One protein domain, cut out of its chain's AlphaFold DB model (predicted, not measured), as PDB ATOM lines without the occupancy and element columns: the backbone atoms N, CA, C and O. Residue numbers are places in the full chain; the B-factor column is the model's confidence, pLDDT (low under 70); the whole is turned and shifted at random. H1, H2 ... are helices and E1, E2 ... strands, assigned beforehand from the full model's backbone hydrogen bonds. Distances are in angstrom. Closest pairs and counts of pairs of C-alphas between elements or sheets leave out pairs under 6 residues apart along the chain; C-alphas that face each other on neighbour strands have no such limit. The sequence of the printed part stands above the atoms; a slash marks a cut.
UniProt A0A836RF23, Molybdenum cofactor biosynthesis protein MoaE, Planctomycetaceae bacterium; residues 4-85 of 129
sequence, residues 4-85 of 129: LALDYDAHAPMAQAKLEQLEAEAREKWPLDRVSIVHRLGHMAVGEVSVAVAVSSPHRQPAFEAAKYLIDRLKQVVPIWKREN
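This is residues 4 to 85 of the 129 residues of the protein "Molybdenum cofactor biosynthesis protein MoaE" of Planctomycetaceae bacterium (UniProt A0A836RF23). An elongated body in two parts: at one end the helices H1 and H2 lie side by side over one face of a two-stranded ribbon, E2 and E4, whose other face is bare; at the other end is a small three-stranded sheet of E3, E1 and E5. E2 runs on into E3, which turns off at 85 degrees to join that second sheet, while the first and last strands, E1 and E5, pair there. The 82 printed residues hold two named helices and five named strands in the order E1, H1, E2, E3, E4, H2, E5, a mixed class of helices and strands. Both sheets, E3 - E1 - E5 and E2 - E4, are antiparallel. The whole is only just compact, close to loose, with a radius of gyration of the C-alphas of 13.7 A and spans of 42 by 26 by 16 A.

E1, residues 4 to 10, is the inner strand of its sheet. E5, residues 80 to 85, is antiparallel to it at 158 degrees, with N 7 and O 83 within hydrogen-bond range at 2.9 A. On its other side E3, residues 42 to 45, is antiparallel at 155 degrees, with N 44 and O 6 at 2.8 A. H1, residues 12 to 29, is not on this sheet. E2, residues 34 to 39, and E4, residues 51 to 56, are antiparallel at 178 degrees, with N 36 and O 54 at 2.8 A. The closest C-alphas of H1 and E2, those of Glu 23 and Val 35, are 6.4 A apart. For H2, residues 60 to 77, and E4 they are those of Val 55 and Ala 63, 5.7 A. H2 and E2 are near each other, with 12 pairs of C-alphas within 10 A. With its residues 18 to 26 alone, H1 touches H2, closest at the C-alphas of Ala 26 and Ala 66, 6.2 A. They run opposite ways at a shallow tilt of 34.9 degrees, only just short of steep. In H1 every O i to N i+4 pair is within hydrogen-bond range, in H2 13 of 14.

E1 begins at C-alpha 4, (80.262, 127.923, 164.472), and is 20.5 A long. H1 measures 25.9 A, E2 17.1 A, E3 10.3 A and E4 17.1 A. H2 begins at C-alpha 60, (74.048, 96.185, 146.361), and measures 25.8 A. E5, 16.3 A, ends at C-alpha 85, (84.856, 126.515, 167.756).

The two C-alphas farthest apart are those of Pro 58 and Asn 85, 42.5 A. The six links between elements are tight, and the printed part has no cut. The mean pLDDT of the printed part is 89.8, and no printed residue is under 70.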
ATOM      1  N   LEU A   4      80.111 127.169 165.721       80.31
ATOM      2  CA  LEU A   4      80.262 127.923 164.472       80.31
ATOM      3  C   LEU A   4      81.065 127.147 163.429       80.31
ATOM      4  O   LEU A   4      80.733 127.195 162.245       80.31
ATOM      5  N   ALA A   5      82.094 126.420 163.866       80.62
ATOM      6  CA  ALA A   5      82.977 125.678 162.981       80.62
ATOM      7  C   ALA A   5      83.665 124.510 163.695       80.62
ATOM      8  O   ALA A   5      83.724 124.462 164.927       80.62
ATOM      9  N   LEU A   6      84.199 123.593 162.893       83.81
ATOM     10  CA  LEU A   6      84.964 122.429 163.319       83.81
ATOM     11  C   LEU A   6      86.328 122.459 162.629       83.81
ATOM     12  O   LEU A   6      86.383 122.569 161.406       83.81
ATOM     13  N   ASP A   7      87.416 122.333 163.386       83.19
ATOM     14  CA  ASP A   7      88.740 122.090 162.809       83.19
ATOM     15  C   ASP A   7      89.103 120.617 162.959       83.19
ATOM     16  O   ASP A   7      89.021 120.060 164.053       83.19
ATOM     17  N   TYR A   8      89.517 119.992 161.863       82.94
ATOM     18  CA  TYR A   8      89.978 118.609 161.854       82.94
ATOM     19  C   TYR A   8      91.483 118.553 161.650       82.94
ATOM     20  O   TYR A   8      91.998 119.120 160.686       82.94
ATOM     21  N   ASP A   9      92.178 117.825 162.516       82.88
ATOM     22  CA  ASP A   9      93.605 117.558 162.374       82.88
ATOM     23  C   ASP A   9      93.869 116.050 162.395       82.88
ATOM     24  O   ASP A   9      93.140 115.280 163.028       82.88
ATOM     25  N   ALA A  10      94.892 115.613 161.666       85.44
ATOM     26  CA  ALA A  10      95.265 114.211 161.575       85.44
ATOM     27  C   ALA A  10      96.748 114.049 161.247       85.44
ATOM     28  O   ALA A  10      97.335 114.796 160.465       85.44
ATOM     29  N   HIS A  11      97.341 112.974 161.765       85.38
ATOM     30  CA  HIS A  11      98.692 112.581 161.386       85.38
ATOM     31  C   HIS A  11      98.676 111.941 159.986       85.38
ATOM     32  O   HIS A  11      98.531 110.720 159.847       85.38
ATOM     33  N   ALA A  12      98.818 112.766 158.944       81.94
ATOM     34  CA  ALA A  12      98.553 112.388 157.552       81.94
ATOM     35  C   ALA A  12      99.233 111.080 157.079       81.94
ATOM     36  O   ALA A  12      98.519 110.229 156.546       81.94
ATOM     37  N   PRO A  13     100.535 110.821 157.339       85.94
ATOM     38  CA  PRO A  13     101.168 109.569 156.902       85.94
ATOM     39  C   PRO A  13     100.560 108.317 157.547       85.94
ATOM     40  O   PRO A  13     100.442 107.267 156.921       85.94
ATOM     41  N   MET A  14     100.145 108.428 158.812       86.94
ATOM     42  CA  MET A  14      99.541 107.314 159.546       86.94
ATOM     43  C   MET A  14      98.086 107.122 159.133       86.94
ATOM     44  O   MET A  14      97.637 105.989 158.988       86.94
ATOM     45  N   ALA A  15      97.361 108.222 158.916       87.38
ATOM     46  CA  ALA A  15      95.997 108.175 158.424       87.38
ATOM     47  C   ALA A  15      95.937 107.482 157.058       87.38
ATOM     48  O   ALA A  15      95.154 106.551 156.897       87.38
ATOM     49  N   GLN A  16      96.817 107.847 156.123       89.19
ATOM     50  CA  GLN A  16      96.872 107.219 154.805       89.19
ATOM     51  C   GLN A  16      97.143 105.709 154.887       89.19
ATOM     52  O   GLN A  16      96.364 104.926 154.347       89.19
ATOM     53  N   ALA A  17      98.156 105.288 155.651       90.69
ATOM     54  CA  ALA A  17      98.453 103.867 155.840       90.69
ATOM     55  C   ALA A  17      97.271 103.092 156.459       90.69
ATOM     56  O   ALA A  17      97.020 101.937 156.117       90.69
ATOM     57  N   LYS A  18      96.513 103.723 157.367       91.94
ATOM     58  CA  LYS A  18      95.313 103.116 157.959       91.94
ATOM     59  C   LYS A  18      94.143 103.039 156.987       91.94
ATOM     60  O   LYS A  18      93.423 102.048 157.021       91.94
ATOM     61  N   LEU A  19      93.959 104.027 156.117       91.56
ATOM     62  CA  LEU A  19      92.939 103.975 155.068       91.56
ATOM     63  C   LEU A  19      93.224 102.851 154.064       91.56
ATOM     64  O   LEU A  19      92.316 102.089 153.744       91.56
ATOM     65  N   GLU A  20      94.482 102.697 153.643       92.88
ATOM     66  CA  GLU A  20      94.920 101.598 152.767       92.88
ATOM     67  C   GLU A  20      94.694 100.229 153.429       92.88
ATOM     68  O   GLU A  20      94.177  99.303 152.801       92.88
ATOM     69  N   GLN A  21      94.998 100.114 154.727       93.88
ATOM     70  CA  GLN A  21      94.707  98.908 155.505       93.88
ATOM     71  C   GLN A  21      93.199  98.594 155.535       93.88
ATOM     72  O   GLN A  21      92.808  97.446 155.336       93.88
ATOM     73  N   LEU A  22      92.343  99.594 155.767       94.31
ATOM     74  CA  LEU A  22      90.888  99.406 155.802       94.31
ATOM     75  C   LEU A  22      90.322  98.981 154.445       94.31
ATOM     76  O   LEU A  22      89.420  98.144 154.393       94.31
ATOM     77  N   GLU A  23      90.845  99.539 153.353       93.69
ATOM     78  CA  GLU A  23      90.480  99.113 152.006       93.69
ATOM     79  C   GLU A  23      90.820  97.633 151.781       93.69
ATOM     80  O   GLU A  23      89.968  96.880 151.302       93.69
ATOM     81  N   ALA A  24      92.029  97.206 152.158       94.12
ATOM     82  CA  ALA A  24      92.439  95.809 152.051       94.12
ATOM     83  C   ALA A  24      91.530  94.886 152.885       94.12
ATOM     84  O   ALA A  24      90.978  93.925 152.350       94.12
ATOM     85  N   GLU A  25      91.277  95.235 154.152       94.56
ATOM     86  CA  GLU A  25      90.387  94.478 155.047       94.56
ATOM     87  C   GLU A  25      88.963  94.337 154.475       94.56
ATOM     88  O   GLU A  25      88.338  93.279 154.587       94.56
ATOM     89  N   ALA A  26      88.427  95.389 153.848       95.00
ATOM     90  CA  ALA A  26      87.101  95.343 153.237       95.00
ATOM     91  C   ALA A  26      87.065  94.458 151.981       95.00
ATOM     92  O   ALA A  26      86.104  93.712 151.787       95.00
ATOM     93  N   ARG A  27      88.111  94.499 151.148       94.44
ATOM     94  CA  ARG A  27      88.222  93.658 149.942       94.44
ATOM     95  C   ARG A  27      88.396  92.174 150.259       94.44
ATOM     96  O   ARG A  27      87.984  91.339 149.463       94.44
ATOM     97  N   GLU A  28      88.968  91.839 151.412       95.25
ATOM     98  CA  GLU A  28      89.059  90.450 151.882       95.25
ATOM     99  C   GLU A  28      87.710  89.902 152.367       95.25
ATOM    100  O   GLU A  28      87.435  88.708 152.242       95.25
ATOM    101  N   LYS A  29      86.855  90.764 152.927       95.31
ATOM    102  CA  LYS A  29      85.565  90.376 153.518       95.31
ATOM    103  C   LYS A  29      84.413  90.354 152.516       95.31
ATOM    104  O   LYS A  29      83.502  89.540 152.672       95.31
ATOM    105  N   TRP A  30      84.430  91.236 151.516       96.31
ATOM    106  CA  TRP A  30      83.343  91.392 150.548       96.31
ATOM    107  C   TRP A  30      83.857  91.421 149.101       96.31
ATOM    108  O   TRP A  30      84.945  91.936 148.843       96.31
ATOM    109  N   PRO A  31      83.060  90.949 148.122       93.38
ATOM    110  CA  PRO A  31      83.390  91.073 146.704       93.38
ATOM    111  C   PRO A  31      83.178  92.520 146.225       93.38
ATOM    112  O   PRO A  31      82.089  92.892 145.775       93.38
ATOM    113  N   LEU A  32      84.212  93.352 146.363       94.56
ATOM    114  CA  LEU A  32      84.202  94.778 146.008       94.56
ATOM    115  C   LEU A  32      85.067  95.050 144.771       94.56
ATOM    116  O   LEU A  32      86.209  94.595 144.702       94.56
ATOM    117  N   ASP A  33      84.574  95.867 143.838       93.62
ATOM    118  CA  ASP A  33      85.342  96.281 142.657       93.62
ATOM    119  C   ASP A  33      86.274  97.450 143.004       93.62
ATOM    120  O   ASP A  33      87.488  97.405 142.778       93.62
ATOM    121  N   ARG A  34      85.721  98.516 143.597       93.44
ATOM    122  CA  ARG A  34      86.451  99.732 143.973       93.44
ATOM    123  C   ARG A  34      85.993 100.236 145.332       93.44
ATOM    124  O   ARG A  34      84.813 100.180 145.665       93.44
ATOM    125  N   VAL A  35      86.946 100.766 146.085       94.56
ATOM    126  CA  VAL A  35      86.726 101.442 147.360       94.56
ATOM    127  C   VAL A  35      87.497 102.754 147.307       94.56
ATOM    128  O   VAL A  35      88.600 102.809 146.771       94.56
ATOM    129  N   SER A  36      86.901 103.825 147.812       93.56
ATOM    130  CA  SER A  36      87.573 105.104 148.000       93.56
ATOM    131  C   SER A  36      87.111 105.713 149.311       93.56
ATOM    132  O   SER A  36      85.912 105.764 149.594       93.56
ATOM    133  N   ILE A  37      88.069 106.149 150.119       93.06
ATOM    134  CA  ILE A  37      87.815 106.763 151.413       93.06
ATOM    135  C   ILE A  37      88.562 108.082 151.445       93.06
ATOM    136  O   ILE A  37      89.772 108.123 151.226       93.06
ATOM    137  N   VAL A  38      87.836 109.158 151.723       90.88
ATOM    138  CA  VAL A  38      88.408 110.496 151.838       90.88
ATOM    139  C   VAL A  38      87.957 111.134 153.137       90.88
ATOM    140  O   VAL A  38      86.796 111.033 153.536       90.88
ATOM    141  N   HIS A  39      88.894 111.808 153.793       89.06
ATOM    142  CA  HIS A  39      88.626 112.601 154.980       89.06
ATOM    143  C   HIS A  39      89.226 113.989 154.788       89.06
ATOM    144  O   HIS A  39      90.413 114.125 154.493       89.06
ATOM    145  N   ARG A  40      88.402 115.024 154.944       89.38
ATOM    146  CA  ARG A  40      88.842 116.415 154.854       89.38
ATOM    147  C   ARG A  40      89.533 116.825 156.151       89.38
ATOM    148  O   ARG A  40      89.102 116.445 157.235       89.38
ATOM    149  N   LEU A  41      90.608 117.592 156.033       87.00
ATOM    150  CA  LEU A  41      91.333 118.170 157.163       87.00
ATOM    151  C   LEU A  41      91.243 119.698 157.097       87.00
ATOM    152  O   LEU A  41      90.998 120.266 156.029       87.00
ATOM    153  N   GLY A  42      91.451 120.348 158.236       86.00
ATOM    154  CA  GLY A  42      91.383 121.794 158.396       86.00
ATOM    155  C   GLY A  42      90.012 122.301 158.840       86.00
ATOM    156  O   GLY A  42      89.199 121.561 159.397       86.00
ATOM    157  N   HIS A  43      89.795 123.595 158.611       85.12
ATOM    158  CA  HIS A  43      88.604 124.317 159.042       85.12
ATOM    159  C   HIS A  43      87.385 123.978 158.185       85.12
ATOM    160  O   HIS A  43      87.452 124.017 156.953       85.12
ATOM    161  N   MET A  44      86.262 123.705 158.840       85.19
ATOM    162  CA  MET A  44      84.984 123.424 158.200       85.19
ATOM    163  C   MET A  44      83.838 124.146 158.898       85.19
ATOM    164  O   MET A  44      83.738 124.157 160.128       85.19
ATOM    165  N   ALA A  45      82.929 124.701 158.100       84.44
ATOM    166  CA  ALA A  45      81.690 125.266 158.613       84.44
ATOM    167  C   ALA A  45      80.718 124.154 159.040       84.44
ATOM    168  O   ALA A  45      80.744 123.030 158.529       84.44
ATOM    169  N   VAL A  46      79.822 124.472 159.975       83.88
ATOM    170  CA  VAL A  46      78.758 123.539 160.368       83.88
ATOM    171  C   VAL A  46      77.883 123.207 159.156       83.88
ATOM    172  O   VAL A  46      77.374 124.100 158.484       83.88
ATOM    173  N   GLY A  47      77.691 121.910 158.905       83.50
ATOM    174  CA  GLY A  47      76.920 121.389 157.772       83.50
ATOM    175  C   GLY A  47      77.769 120.909 156.591       83.50
ATOM    176  O   GLY A  47      77.226 120.294 155.677       83.50
ATOM    177  N   GLU A  48      79.086 121.130 156.610       86.88
ATOM    178  CA  GLU A  48      79.986 120.589 155.587       86.88
ATOM    179  C   GLU A  48      80.303 119.101 155.803       86.88
ATOM    180  O   GLU A  48      80.318 118.586 156.924       86.88
ATOM    181  N   VAL A  49      80.588 118.397 154.703       87.06
ATOM    182  CA  VAL A  49      80.948 116.973 154.727       87.06
ATOM    183  C   VAL A  49      82.401 116.809 155.175       87.06
ATOM    184  O   VAL A  49      83.319 117.306 154.524       87.06
ATOM    185  N   SER A  50      82.606 116.067 156.265       87.75
ATOM    186  CA  SER A  50      83.931 115.741 156.817       87.75
ATOM    187  C   SER A  50      84.564 114.508 156.179       87.75
ATOM    188  O   SER A  50      85.763 114.482 155.909       87.75
ATOM    189  N   VAL A  51      83.759 113.477 155.935       91.06
ATOM    190  CA  VAL A  51      84.213 112.161 155.490       91.06
ATOM    191  C   VAL A  51      83.274 111.622 154.423       91.06
ATOM    192  O   VAL A  51      82.054 111.743 154.538       91.06
ATOM    193  N   ALA A  52      83.845 111.003 153.397       92.88
ATOM    194  CA  ALA A  52      83.089 110.288 152.384       92.88
ATOM    195  C   ALA A  52      83.724 108.922 152.121       92.88
ATOM    196  O   ALA A  52      84.944 108.779 152.041       92.88
ATOM    197  N   VAL A  53      82.861 107.918 151.991       94.44
ATOM    198  CA  VAL A  53      83.224 106.541 151.660       94.44
ATOM    199  C   VAL A  53      82.406 106.145 150.440       94.44
ATOM    200  O   VAL A  53      81.178 106.210 150.468       94.44
ATOM    201  N   ALA A  54      83.085 105.738 149.376       94.56
ATOM    202  CA  ALA A  54      82.477 105.233 148.158       94.56
ATOM    203  C   ALA A  54      82.907 103.781 147.943       94.56
ATOM    204  O   ALA A  54      84.094 103.463 147.996       94.56
ATOM    205  N   VAL A  55      81.938 102.903 147.693       95.88
ATOM    206  CA  VAL A  55      82.165 101.474 147.463       95.88
ATOM    207  C   VAL A  55      81.365 101.039 146.244       95.88
ATOM    208  O   VAL A  55      80.182 101.360 146.136       95.88
ATOM    209  N   SER A  56      81.993 100.288 145.342       95.19
ATOM    210  CA  SER A  56      81.326  99.628 144.222       95.19
ATOM    211  C   SER A  56      81.447  98.112 144.342       95.19
ATOM    212  O   SER A  56      82.499  97.583 144.704       95.19
ATOM    213  N   SER A  57      80.358  97.411 144.044       95.50
ATOM    214  CA  SER A  57      80.267  95.951 144.069       95.50
ATOM    215  C   SER A  57      79.240  95.490 143.029       95.50
ATOM    216  O   SER A  57      78.283  96.233 142.773       95.50
ATOM    217  N   PRO A  58      79.352  94.258 142.491       94.25
ATOM    218  CA  PRO A  58      78.357  93.691 141.579       94.25
ATOM    219  C   PRO A  58      76.946  93.609 142.175       94.25
ATOM    220  O   PRO A  58      75.946  93.650 141.456       94.25
ATOM    221  N   HIS A  59      76.849  93.493 143.502       93.88
ATOM    222  CA  HIS A  59      75.582  93.411 144.214       93.88
ATOM    223  C   HIS A  59      75.488  94.499 145.283       93.88
ATOM    224  O   HIS A  59      76.443  94.803 145.993       93.88
ATOM    225  N   ARG A  60      74.286  95.065 145.437       95.06
ATOM    226  CA  ARG A  60      74.048  96.185 146.361       95.06
ATOM    227  C   ARG A  60      74.329  95.842 147.826       95.06
ATOM    228  O   ARG A  60      74.763  96.704 148.577       95.06
ATOM    229  N   GLN A  61      74.063  94.603 148.240       95.44
ATOM    230  CA  GLN A  61      74.153  94.210 149.645       95.44
ATOM    231  C   GLN A  61      75.602  94.280 150.174       95.44
ATOM    232  O   GLN A  61      75.818  95.031 151.126       95.44
ATOM    233  N   PRO A  62      76.600  93.642 149.528       95.12
ATOM    234  CA  PRO A  62      78.004  93.821 149.896       95.12
ATOM    235  C   PRO A  62      78.464  95.283 149.907       95.12
ATOM    236  O   PRO A  62      79.228  95.668 150.785       95.12
ATOM    237  N   ALA A  63      77.982  96.118 148.975       94.56
ATOM    238  CA  ALA A  63      78.352  97.534 148.934       94.56
ATOM    239  C   ALA A  63      77.896  98.298 150.190       94.56
ATOM    240  O   ALA A  63      78.688  99.032 150.782       94.56
ATOM    241  N   PHE A  64      76.645  98.111 150.624       95.31
ATOM    242  CA  PHE A  64      76.128  98.770 151.829       95.31
ATOM    243  C   PHE A  64      76.790  98.252 153.109       95.31
ATOM    244  O   PHE A  64      77.139  99.046 153.983       95.31
ATOM    245  N   GLU A  65      76.992  96.937 153.213       96.25
ATOM    246  CA  GLU A  65      77.652  96.323 154.368       96.25
ATOM    247  C   GLU A  65      79.105  96.797 154.500       96.25
ATOM    248  O   GLU A  65      79.515  97.229 155.580       96.25
ATOM    249  N   ALA A  66      79.856  96.807 153.395       96.06
ATOM    250  CA  ALA A  66      81.233  97.283 153.373       96.06
ATOM    251  C   ALA A  66      81.332  98.786 153.666       96.06
ATOM    252  O   ALA A  66      82.174  99.193 154.463       96.06
ATOM    253  N   ALA A  67      80.463  99.621 153.086       95.31
ATOM    254  CA  ALA A  67      80.473 101.062 153.349       95.31
ATOM    255  C   ALA A  67      80.213 101.372 154.832       95.31
ATOM    256  O   ALA A  67      80.921 102.188 155.429       95.31
ATOM    257  N   LYS A  68      79.245 100.678 155.448       95.19
ATOM    258  CA  LYS A  68      78.976 100.788 156.886       95.19
ATOM    259  C   LYS A  68      80.175 100.320 157.717       95.19
ATOM    260  O   LYS A  68      80.570 100.988 158.668       95.19
ATOM    261  N   TYR A  69      80.771  99.189 157.357       95.50
ATOM    262  CA  TYR A  69      81.945  98.670 158.052       95.50
ATOM    263  C   TYR A  69      83.122  99.655 158.012       95.50
ATOM    264  O   TYR A  69      83.731  99.937 159.043       95.50
ATOM    265  N   LEU A  70      83.409 100.216 156.838       94.94
ATOM    266  CA  LEU A  70      84.517 101.145 156.632       94.94
ATOM    267  C   LEU A  70      84.366 102.417 157.467       94.94
ATOM    268  O   LEU A  70      85.334 102.827 158.103       94.94
ATOM    269  N   ILE A  71      83.174 103.025 157.513       93.44
ATOM    270  CA  ILE A  71      82.972 104.248 158.302       93.44
ATOM    271  C   ILE A  71      83.098 103.987 159.809       93.44
ATOM    272  O   ILE A  71      83.707 104.789 160.521       93.44
ATOM    273  N   ASP A  72      82.583 102.853 160.289       92.94
ATOM    274  CA  ASP A  72      82.655 102.473 161.702       92.94
ATOM    275  C   ASP A  72      84.109 102.202 162.114       92.94
ATOM    276  O   ASP A  72      84.571 102.662 163.159       92.94
ATOM    277  N   ARG A  73      84.865 101.502 161.262       93.12
ATOM    278  CA  ARG A  73      86.275 101.191 161.514       93.12
ATOM    279  C   ARG A  73      87.180 102.402 161.390       93.12
ATOM    280  O   ARG A  73      88.060 102.562 162.232       93.12
ATOM    281  N   LEU A  74      86.946 103.273 160.409       91.69
ATOM    282  CA  LEU A  74      87.696 104.516 160.234       91.69
ATOM    283  C   LEU A  74      87.709 105.333 161.526       91.69
ATOM    284  O   LEU A  74      88.777 105.736 161.977       91.69
ATOM    285  N   LYS A  75      86.545 105.494 162.165       87.69
ATOM    286  CA  LYS A  75      86.413 106.235 163.429       87.69
ATOM    287  C   LYS A  75      87.146 105.588 164.610       87.69
ATOM    288  O   LYS A  75      87.420 106.273 165.587       87.69
ATOM    289  N   GLN A  76      87.444 104.290 164.541       87.69
ATOM    290  CA  GLN A  76      88.142 103.557 165.602       87.69
ATOM    291  C   GLN A  76      89.662 103.570 165.426       87.69
ATOM    292  O   GLN A  76      90.388 103.582 166.415       87.69
ATOM    293  N   VAL A  77      90.148 103.492 164.184       86.69
ATOM    294  CA  VAL A  77      91.577 103.262 163.909       86.69
ATOM    295  C   VAL A  77      92.323 104.491 163.421       86.69
ATOM    296  O   VAL A  77      93.544 104.538 163.571       86.69
ATOM    297  N   VAL A  78      91.631 105.446 162.793       84.12
ATOM    298  CA  VAL A  78      92.281 106.629 162.231       84.12
ATOM    299  C   VAL A  78      92.343 107.703 163.318       84.12
ATOM    300  O   VAL A  78      91.294 108.142 163.792       84.12
ATOM    301  N   PRO A  79      93.548 108.132 163.734       77.38
ATOM    302  CA  PRO A  79      93.698 109.171 164.742       77.38
ATOM    303  C   PRO A  79      93.360 110.529 164.119       77.38
ATOM    304  O   PRO A  79      94.197 111.161 163.474       77.38
ATOM    305  N   ILE A  80      92.103 110.936 164.282       81.12
ATOM    306  CA  ILE A  80      91.576 112.222 163.829       81.12
ATOM    307  C   ILE A  80      91.098 112.977 165.060       81.12
ATOM    308  O   ILE A  80      90.310 112.459 165.855       81.12
ATOM    309  N   TRP A  81      91.568 114.208 165.202       81.44
ATOM    310  CA  TRP A  81      91.173 115.110 166.272       81.44
ATOM    311  C   TRP A  81      90.230 116.165 165.714       81.44
ATOM    312  O   TRP A  81      90.475 116.706 164.635       81.44
ATOM    313  N   LYS A  82      89.154 116.454 166.449       82.62
ATOM    314  CA  LYS A  82      88.238 117.551 166.127       82.62
ATOM    315  C   LYS A  82      88.374 118.646 167.183       82.62
ATOM    316  O   LYS A  82      88.423 118.347 168.376       82.62
ATOM    317  N   ARG A  83      88.413 119.904 166.761       79.06
ATOM    318  CA  ARG A  83      88.285 121.079 167.626       79.06
ATOM    319  C   ARG A  83      86.974 121.769 167.321       79.06
ATOM    320  O   ARG A  83      86.715 122.102 166.167       79.06
ATOM    321  N   GLU A  84      86.161 121.992 168.340       80.69
ATOM    322  CA  GLU A  84      84.901 122.716 168.193       80.69
ATOM    323  C   GLU A  84      85.117 124.190 168.528       80.69
ATOM    324  O   GLU A  84      85.602 124.525 169.611       80.69
ATOM    325  N   ASN A  85      84.763 125.069 167.588       76.81
ATOM    326  CA  ASN A  85      84.856 126.515 167.756       76.81
ATOM    327  C   ASN A  85      83.466 127.075 168.071       76.81
ATOM    328  O   ASN A  85      82.531 126.970 167.263       76.81
TER     329      ASN A  85